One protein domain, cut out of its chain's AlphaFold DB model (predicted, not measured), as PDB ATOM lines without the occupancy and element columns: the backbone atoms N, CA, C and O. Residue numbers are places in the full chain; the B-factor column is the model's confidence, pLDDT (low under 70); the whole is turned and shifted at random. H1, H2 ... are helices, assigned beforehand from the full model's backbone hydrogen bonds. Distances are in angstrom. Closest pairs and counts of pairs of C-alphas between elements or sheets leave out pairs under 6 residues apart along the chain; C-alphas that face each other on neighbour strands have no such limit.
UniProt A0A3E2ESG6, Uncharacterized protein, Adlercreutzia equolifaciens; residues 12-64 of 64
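Overview. This is residues 12 to 64 of the 64 residues of an uncharacterized protein of Adlercreutzia equolifaciens (UniProt A0A3E2ESG6). What does the model look like? A small compact head of three short helices, H1, H2 and H3, sits at one end, and the long helix H4 leads away from it as an arm whose residues 52 to 64 stick out free. What is it made of? The printed part has 53 residues with four named helices, in the order H1, H2, H3, H4, and no named strand; its class is all helix. How large is it? The whole is loose, with a radius of gyration of the C-alphas of 12.5 A, and spans 42 by 20 by 18 A, the arm making the length.

Arrangement. What does the first helix meet? H1, residues 12 to 21, touches H2, residues 26 to 31, at a steep tilt of 50 degrees, opposite ways; their closest C-alphas, of Val 19 and Asp 26, are 6.1 A apart. H1 also touches H3, residues 34 to 42, at a steep tilt of 58 degrees, the same way, with the C-alphas of Val 18 and Ala 41 closest at 5.5 A. How do H2 and H3 stand? They are close but not clearly touching, with the C-alphas of Phe 29 and Val 37 closest at 6.6 A, at a steep tilt of 42 degrees, opposite ways. Where does the last helix join? H4, residues 44 to 62, and H3 touch only at the corner by their link, and only just, with 3 pairs of C-alphas within 8 A; the closest are those of Leu 40 and Trp 47, 6.3 A apart, and H4 touches with residues 46 to 47 alone. Their lines are about perpendicular at 72 degrees, only just past steep. H4 is apart from H2, and only just apart from H1, at 8.3 A. What do the backbones show? In H1, H2, H3 and H4 every O i to N i+4 pair is within hydrogen-bond range.

Along the chain. Where do the helices of the head lie? H1 begins at C-alpha 12, (334.146, 325.974, 354.416), and is 12.6 A long; H2 is 8.7 A and H3 12.4 A from first to last C-alpha. Where does the arm run? H4 is 27.7 A long, from C-alpha 44 at (323.895, 314.386, 362.328) to C-alpha 62 at (315.755, 294.603, 344.683).

Size, cuts and confidence. How far does it reach? The two C-alphas farthest apart, those of Glu 12 and Arg 64, are 42.2 A apart. How compact is the body? Without residues 52 to 64, which stand free, 40 residues span 23 by 18 by 16 A, with a radius of gyration of 8.7 A. Are there cuts, long links or weak places? The printed part has no cut, and the links H1 to H2, H2 to H3 and H3 to H4 are tight. The mean pLDDT of the printed part is 93.7, and residue 64, the chain's last, is under 70.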
ATOM      1  N   GLU A  12     333.012 326.868 354.186       94.56
ATOM      2  CA  GLU A  12     334.146 325.974 354.416       94.56
ATOM      3  C   GLU A  12     333.980 325.158 355.707       94.56
ATOM      4  O   GLU A  12     334.279 323.958 355.735       94.56
ATOM      5  N   ASP A  13     333.451 325.780 356.763       94.00
ATOM      6  CA  ASP A  13     333.161 325.105 358.032       94.00
ATOM      7  C   ASP A  13     331.974 324.153 357.881       94.00
ATOM      8  O   ASP A  13     332.038 323.000 358.315       94.00
ATOM      9  N   LEU A  14     330.910 324.603 357.202       94.56
ATOM     10  CA  LEU A  14     329.761 323.758 356.875       94.56
ATOM     11  C   LEU A  14     330.184 322.555 356.034       94.56
ATOM     12  O   LEU A  14     329.782 321.436 356.335       94.56
ATOM     13  N   TYR A  15     331.028 322.759 355.025       96.75
ATOM     14  CA  TYR A  15     331.569 321.684 354.201       96.75
ATOM     15  C   TYR A  15     332.364 320.687 355.051       96.75
ATOM     16  O   TYR A  15     332.134 319.477 354.990       96.75
ATOM     17  N   SER A  16     333.255 321.190 355.907       95.38
ATOM     18  CA  SER A  16     334.080 320.356 356.784       95.38
ATOM     19  C   SER A  16     333.234 319.502 357.731       95.38
ATOM     20  O   SER A  16     333.530 318.324 357.929       95.38
ATOM     21  N   VAL A  17     332.152 320.059 358.281       94.19
ATOM     22  CA  VAL A  17     331.228 319.321 359.150       94.19
ATOM     23  C   VAL A  17     330.365 318.348 358.348       94.19
ATOM     24  O   VAL A  17     330.330 317.158 358.656       94.19
ATOM     25  N   VAL A  18     329.668 318.820 357.320       95.75
ATOM     26  CA  VAL A  18     328.638 318.046 356.614       95.75
ATOM     27  C   VAL A  18     329.260 316.960 355.734       95.75
ATOM     28  O   VAL A  18     328.850 315.801 355.797       95.75
ATOM     29  N   VAL A  19     330.303 317.280 354.973       97.00
ATOM     30  CA  VAL A  19     330.994 316.296 354.128       97.00
ATOM     31  C   VAL A  19     332.035 315.529 354.941       97.00
ATOM     32  O   VAL A  19     332.037 314.300 354.945       97.00
ATOM     33  N   GLY A  20     332.900 316.236 355.673       95.44
ATOM     34  CA  GLY A  20     334.046 315.622 356.351       95.44
ATOM     35  C   GLY A  20     333.693 314.812 357.602       95.44
ATOM     36  O   GLY A  20     334.237 313.726 357.801       95.44
ATOM     37  N   VAL A  21     332.795 315.320 358.451       93.75
ATOM     38  CA  VAL A  21     332.456 314.680 359.737       93.75
ATOM     39  C   VAL A  21     331.196 313.823 359.635       93.75
ATOM     40  O   VAL A  21     331.171 312.695 360.132       93.75
ATOM     41  N   ILE A  22     330.136 314.342 359.015       95.12
ATOM     42  CA  ILE A  22     328.854 313.635 358.890       95.12
ATOM     43  C   ILE A  22     328.910 312.589 357.770       95.12
ATOM     44  O   ILE A  22     328.272 311.541 357.891       95.12
ATOM     45  N   GLY A  23     329.721 312.819 356.734       95.88
ATOM     46  CA  GLY A  23     329.890 311.886 355.621       95.88
ATOM     47  C   GLY A  23     328.801 312.010 354.557       95.88
ATOM     48  O   GLY A  23     328.469 311.022 353.900       95.88
ATOM     49  N   VAL A  24     328.217 313.199 354.406       96.19
ATOM     50  CA  VAL A  24     327.313 313.506 353.293       96.19
ATOM     51  C   VAL A  24     328.113 313.532 351.984       96.19
ATOM     52  O   VAL A  24     329.219 314.075 351.975       96.19
ATOM     53  N   PRO A  25     327.600 312.970 350.872       96.44
ATOM     54  CA  PRO A  25     328.266 313.057 349.576       96.44
ATOM     55  C   PRO A  25     328.508 314.510 349.143       96.44
ATOM     56  O   PRO A  25     327.613 315.344 349.265       96.44
ATOM     57  N   ASP A  26     329.687 314.781 348.581       97.50
ATOM     58  CA  ASP A  26     330.095 316.109 348.092       97.50
ATOM     59  C   ASP A  26     329.066 316.722 347.129       97.50
ATOM     60  O   ASP A  26     328.611 317.847 347.323       97.50
ATOM     61  N   GLU A  27     328.604 315.940 346.153       97.31
ATOM     62  CA  GLU A  27     327.595 316.386 345.188       97.31
ATOM     63  C   GLU A  27     326.283 316.793 345.872       97.31
ATOM     64  O   GLU A  27     325.686 317.811 345.525       97.31
ATOM     65  N   LEU A  28     325.857 316.055 346.904       94.75
ATOM     66  CA  LEU A  28     324.650 316.407 347.645       94.75
ATOM     67  C   LEU A  28     324.839 317.709 348.426       94.75
ATOM     68  O   LEU A  28     323.902 318.490 348.496       94.75
ATOM     69  N   PHE A  29     326.025 317.976 348.977       96.94
ATOM     70  CA  PHE A  29     326.300 319.241 349.659       96.94
ATOM     71  C   PHE A  29     326.179 320.439 348.709       96.94
ATOM     72  O   PHE A  29     325.510 321.415 349.042       96.94
ATOM     73  N   TRP A  30     326.784 320.359 347.520       96.62
ATOM     74  CA  TRP A  30     326.775 321.460 346.551       96.62
ATOM     75  C   TRP A  30     325.430 321.656 345.849       96.62
ATOM     76  O   TRP A  30     325.126 322.767 345.418       96.62
ATOM     77  N   CYS A  31     324.628 320.596 345.726       97.06
ATOM     78  CA  CYS A  31     323.319 320.648 345.075       97.06
ATOM     79  C   CYS A  31     322.138 320.798 346.047       97.06
ATOM     80  O   CYS A  31     321.015 321.020 345.594       97.06
ATOM     81  N   ALA A  32     322.358 320.659 347.355       94.31
ATOM     82  CA  ALA A  32     321.320 320.826 348.362       94.31
ATOM     83  C   ALA A  32     320.964 322.296 348.586       94.31
ATOM     84  O   ALA A  32     321.802 323.196 348.514       94.31
ATOM     85  N   ASP A  33     319.715 322.522 348.985       95.38
ATOM     86  CA  ASP A  33     319.314 323.814 349.521       95.38
ATOM     87  C   ASP A  33     320.083 324.122 350.810       95.38
ATOM     88  O   ASP A  33     320.295 323.258 351.666       95.38
ATOM     89  N   PHE A  34     320.428 325.396 350.998       92.31
ATOM     90  CA  PHE A  34     321.182 325.845 352.169       92.31
ATOM     91  C   PHE A  34     320.507 325.465 353.501       92.31
ATOM     92  O   PHE A  34     321.181 325.116 354.467       92.31
ATOM     93  N   SER A  35     319.170 325.451 353.553       93.31
ATOM     94  CA  SER A  35     318.414 325.013 354.735       93.31
ATOM     95  C   SER A  35     318.629 323.539 355.078       93.31
ATOM     96  O   SER A  35     318.658 323.182 356.256       93.31
ATOM     97  N   LEU A  36     318.790 322.679 354.068       91.75
ATOM     98  CA  LEU A  36     319.127 321.275 354.282       91.75
ATOM     99  C   LEU A  36     320.551 321.163 354.832       91.75
ATOM    100  O   LEU A  36     320.753 320.484 355.833       91.75
ATOM    101  N   VAL A  37     321.512 321.882 354.245       94.19
ATOM    102  CA  VAL A  37     322.906 321.903 354.720       94.19
ATOM    103  C   VAL A  37     322.989 322.310 356.195       94.19
ATOM    104  O   VAL A  37     323.631 321.612 356.979       94.19
ATOM    105  N   LEU A  38     322.285 323.374 356.598       93.38
ATOM    106  CA  LEU A  38     322.214 323.796 358.002       93.38
ATOM    107  C   LEU A  38     321.595 322.722 358.903       93.38
ATOM    108  O   LEU A  38     322.155 322.394 359.945       93.38
ATOM    109  N   THR A  39     320.481 322.125 358.476       93.31
ATOM    110  CA  THR A  39     319.804 321.066 359.241       93.31
ATOM    111  C   THR A  39     320.731 319.876 359.494       93.31
ATOM    112  O   THR A  39     320.768 319.332 360.598       93.31
ATOM    113  N   LEU A  40     321.498 319.473 358.478       93.12
ATOM    114  CA  LEU A  40     322.458 318.380 358.601       93.12
ATOM    115  C   LEU A  40     323.616 318.772 359.525       93.12
ATOM    116  O   LEU A  40     323.958 317.990 360.409       93.12
ATOM    117  N   ALA A  41     324.167 319.982 359.381       92.81
ATOM    118  CA  ALA A  41     325.243 320.488 360.235       92.81
ATOM    119  C   ALA A  41     324.851 320.536 361.724       92.81
ATOM    120  O   ALA A  41     325.668 320.223 362.590       92.81
ATOM    121  N   GLU A  42     323.599 320.882 362.029       91.75
ATOM    122  CA  GLU A  42     323.074 320.947 363.397       91.75
ATOM    123  C   GLU A  42     322.682 319.574 363.959       91.75
ATOM    124  O   GLU A  42     322.712 319.363 365.175       91.75
ATOM    125  N   ASN A  43     322.305 318.625 363.096       91.38
ATOM    126  CA  ASN A  43     321.758 317.344 363.521       91.38
ATOM    127  C   ASN A  43     322.211 316.177 362.634       91.38
ATOM    128  O   ASN A  43     321.478 315.698 361.766       91.38
ATOM    129  N   LYS A  44     323.379 315.612 362.961       90.88
ATOM    130  CA  LYS A  44     323.895 314.386 362.328       90.88
ATOM    131  C   LYS A  44     322.877 313.236 362.312       90.88
ATOM    132  O   LYS A  44     322.852 312.450 361.371       90.88
ATOM    133  N   ARG A  45     322.024 313.119 363.334       93.88
ATOM    134  CA  ARG A  45     321.057 312.019 363.421       93.88
ATOM    135  C   ARG A  45     320.035 312.058 362.282       93.88
ATOM    136  O   ARG A  45     319.616 310.997 361.832       93.88
ATOM    137  N   ALA A  46     319.684 313.246 361.788       91.50
ATOM    138  CA  ALA A  46     318.795 313.387 360.637       91.50
ATOM    139  C   ALA A  46     319.386 312.717 359.383       91.50
ATOM    140  O   ALA A  46     318.674 312.012 358.669       91.50
ATOM    141  N   TRP A  47     320.695 312.876 359.157       94.50
ATOM    142  CA  TRP A  47     321.409 312.187 358.079       94.50
ATOM    143  C   TRP A  47     321.375 310.668 358.249       94.50
ATOM    144  O   TRP A  47     321.019 309.941 357.323       94.50
ATOM    145  N   ASP A  48     321.741 310.199 359.444       95.12
ATOM    146  CA  ASP A  48     321.880 308.771 359.730       95.12
ATOM    147  C   ASP A  48     320.545 308.028 359.557       95.12
ATOM    148  O   ASP A  48     320.501 306.943 358.974       95.12
ATOM    149  N   GLU A  49     319.447 308.621 360.029       95.00
ATOM    150  CA  GLU A  49     318.105 308.052 359.881       95.00
ATOM    151  C   GLU A  49     317.661 308.035 358.414       95.00
ATOM    152  O   GLU A  49     317.161 307.012 357.938       95.00
ATOM    153  N   TRP A  50     317.898 309.123 357.672       93.12
ATOM    154  CA  TRP A  50     317.542 309.196 356.256       93.12
ATOM    155  C   TRP A  50     318.293 308.161 355.416       93.12
ATOM    156  O   TRP A  50     317.671 307.387 354.687       93.12
ATOM    157  N   ILE A  51     319.622 308.083 355.554       94.56
ATOM    158  CA  ILE A  51     320.427 307.158 354.749       94.56
ATOM    159  C   ILE A  51     320.145 305.694 355.107       94.56
ATOM    160  O   ILE A  51     320.224 304.821 354.242       94.56
ATOM    161  N   SER A  52     319.789 305.407 356.364       95.88
ATOM    162  CA  SER A  52     319.343 304.071 356.770       95.88
ATOM    163  C   SER A  52     318.034 303.695 356.074       95.88
ATOM    164  O   SER A  52     317.947 302.615 355.489       95.88
ATOM    165  N   ALA A  53     317.047 304.595 356.080       95.88
ATOM    166  CA  ALA A  53     315.762 304.366 355.426       95.88
ATOM    167  C   ALA A  53     315.910 304.173 353.905       95.88
ATOM    168  O   ALA A  53     315.299 303.265 353.340       95.88
ATOM    169  N   GLU A  54     316.761 304.967 353.249       94.00
ATOM    170  CA  GLU A  54     317.007 304.847 351.806       94.00
ATOM    171  C   GLU A  54     317.657 303.500 351.451       94.00
ATOM    172  O   GLU A  54     317.238 302.817 350.515       94.00
ATOM    173  N   ARG A  55     318.633 303.049 352.250       94.06
ATOM    174  CA  ARG A  55     319.259 301.728 352.069       94.06
ATOM    175  C   ARG A  55     318.250 300.594 352.214       94.06
ATOM    176  O   ARG A  55     318.243 299.676 351.395       94.06
ATOM    177  N   GLU A  56     317.390 300.651 353.227       95.94
ATOM    178  CA  GLU A  56     316.327 299.660 353.410       95.94
ATOM    179  C   GLU A  56     315.336 299.663 352.241       95.94
ATOM    180  O   GLU A  56     314.923 298.598 351.775       95.94
ATOM    181  N   HIS A  57     314.976 300.844 351.733       94.94
ATOM    182  CA  HIS A  57     314.097 300.978 350.576       94.94
ATOM    183  C   HIS A  57     314.692 300.312 349.328       94.94
ATOM    184  O   HIS A  57     314.006 299.521 348.673       94.94
ATOM    185  N   LEU A  58     315.971 300.565 349.038       94.25
ATOM    186  CA  LEU A  58     316.684 299.967 347.906       94.25
ATOM    187  C   LEU A  58     316.753 298.439 348.014       94.25
ATOM    188  O   LEU A  58     316.375 297.744 347.072       94.25
ATOM    189  N   ILE A  59     317.119 297.907 349.186       95.06
ATOM    190  CA  ILE A  59     317.146 296.455 349.439       95.06
ATOM    191  C   ILE A  59     315.763 295.833 349.203       95.06
ATOM    192  O   ILE A  59     315.640 294.761 348.610       95.06
ATOM    193  N   ASN A  60     314.699 296.491 349.665       93.88
ATOM    194  CA  ASN A  60     313.335 296.002 349.484       93.88
ATOM    195  C   ASN A  60     312.869 296.070 348.026       93.88
ATOM    196  O   ASN A  60     312.050 295.245 347.619       93.88
ATOM    197  N   LYS A  61     313.369 297.034 347.248       92.38
ATOM    198  CA  LYS A  61     313.090 297.156 345.815       92.38
ATOM    199  C   LYS A  61     313.773 296.051 345.011       92.38
ATOM    200  O   LYS A  61     313.143 295.511 344.117       92.38
ATOM    201  N   GLU A  62     315.007 295.684 345.351       90.12
ATOM    202  CA  GLU A  62     315.755 294.603 344.683       90.12
ATOM    203  C   GLU A  62     315.202 293.199 344.976       90.12
ATOM    204  O   GLU A  62     315.416 292.267 344.204       90.12
ATOM    205  N   ARG A  63     314.492 293.028 346.098       85.94
ATOM    206  CA  ARG A  63     313.849 291.758 346.488       85.94
ATOM    207  C   ARG A  63     312.492 291.506 345.817       85.94
ATOM    208  O   ARG A  63     311.936 290.427 346.021       85.94
ATOM    209  N   ARG A  64     311.933 292.493 345.114       64.25
ATOM    210  CA  ARG A  64     310.631 292.421 344.428       64.25
ATOM    211  C   ARG A  64     310.822 292.205 342.936       64.25
ATOM    212  O   ARG A  64     309.973 291.487 342.369       64.25
TER     213      ARG A  64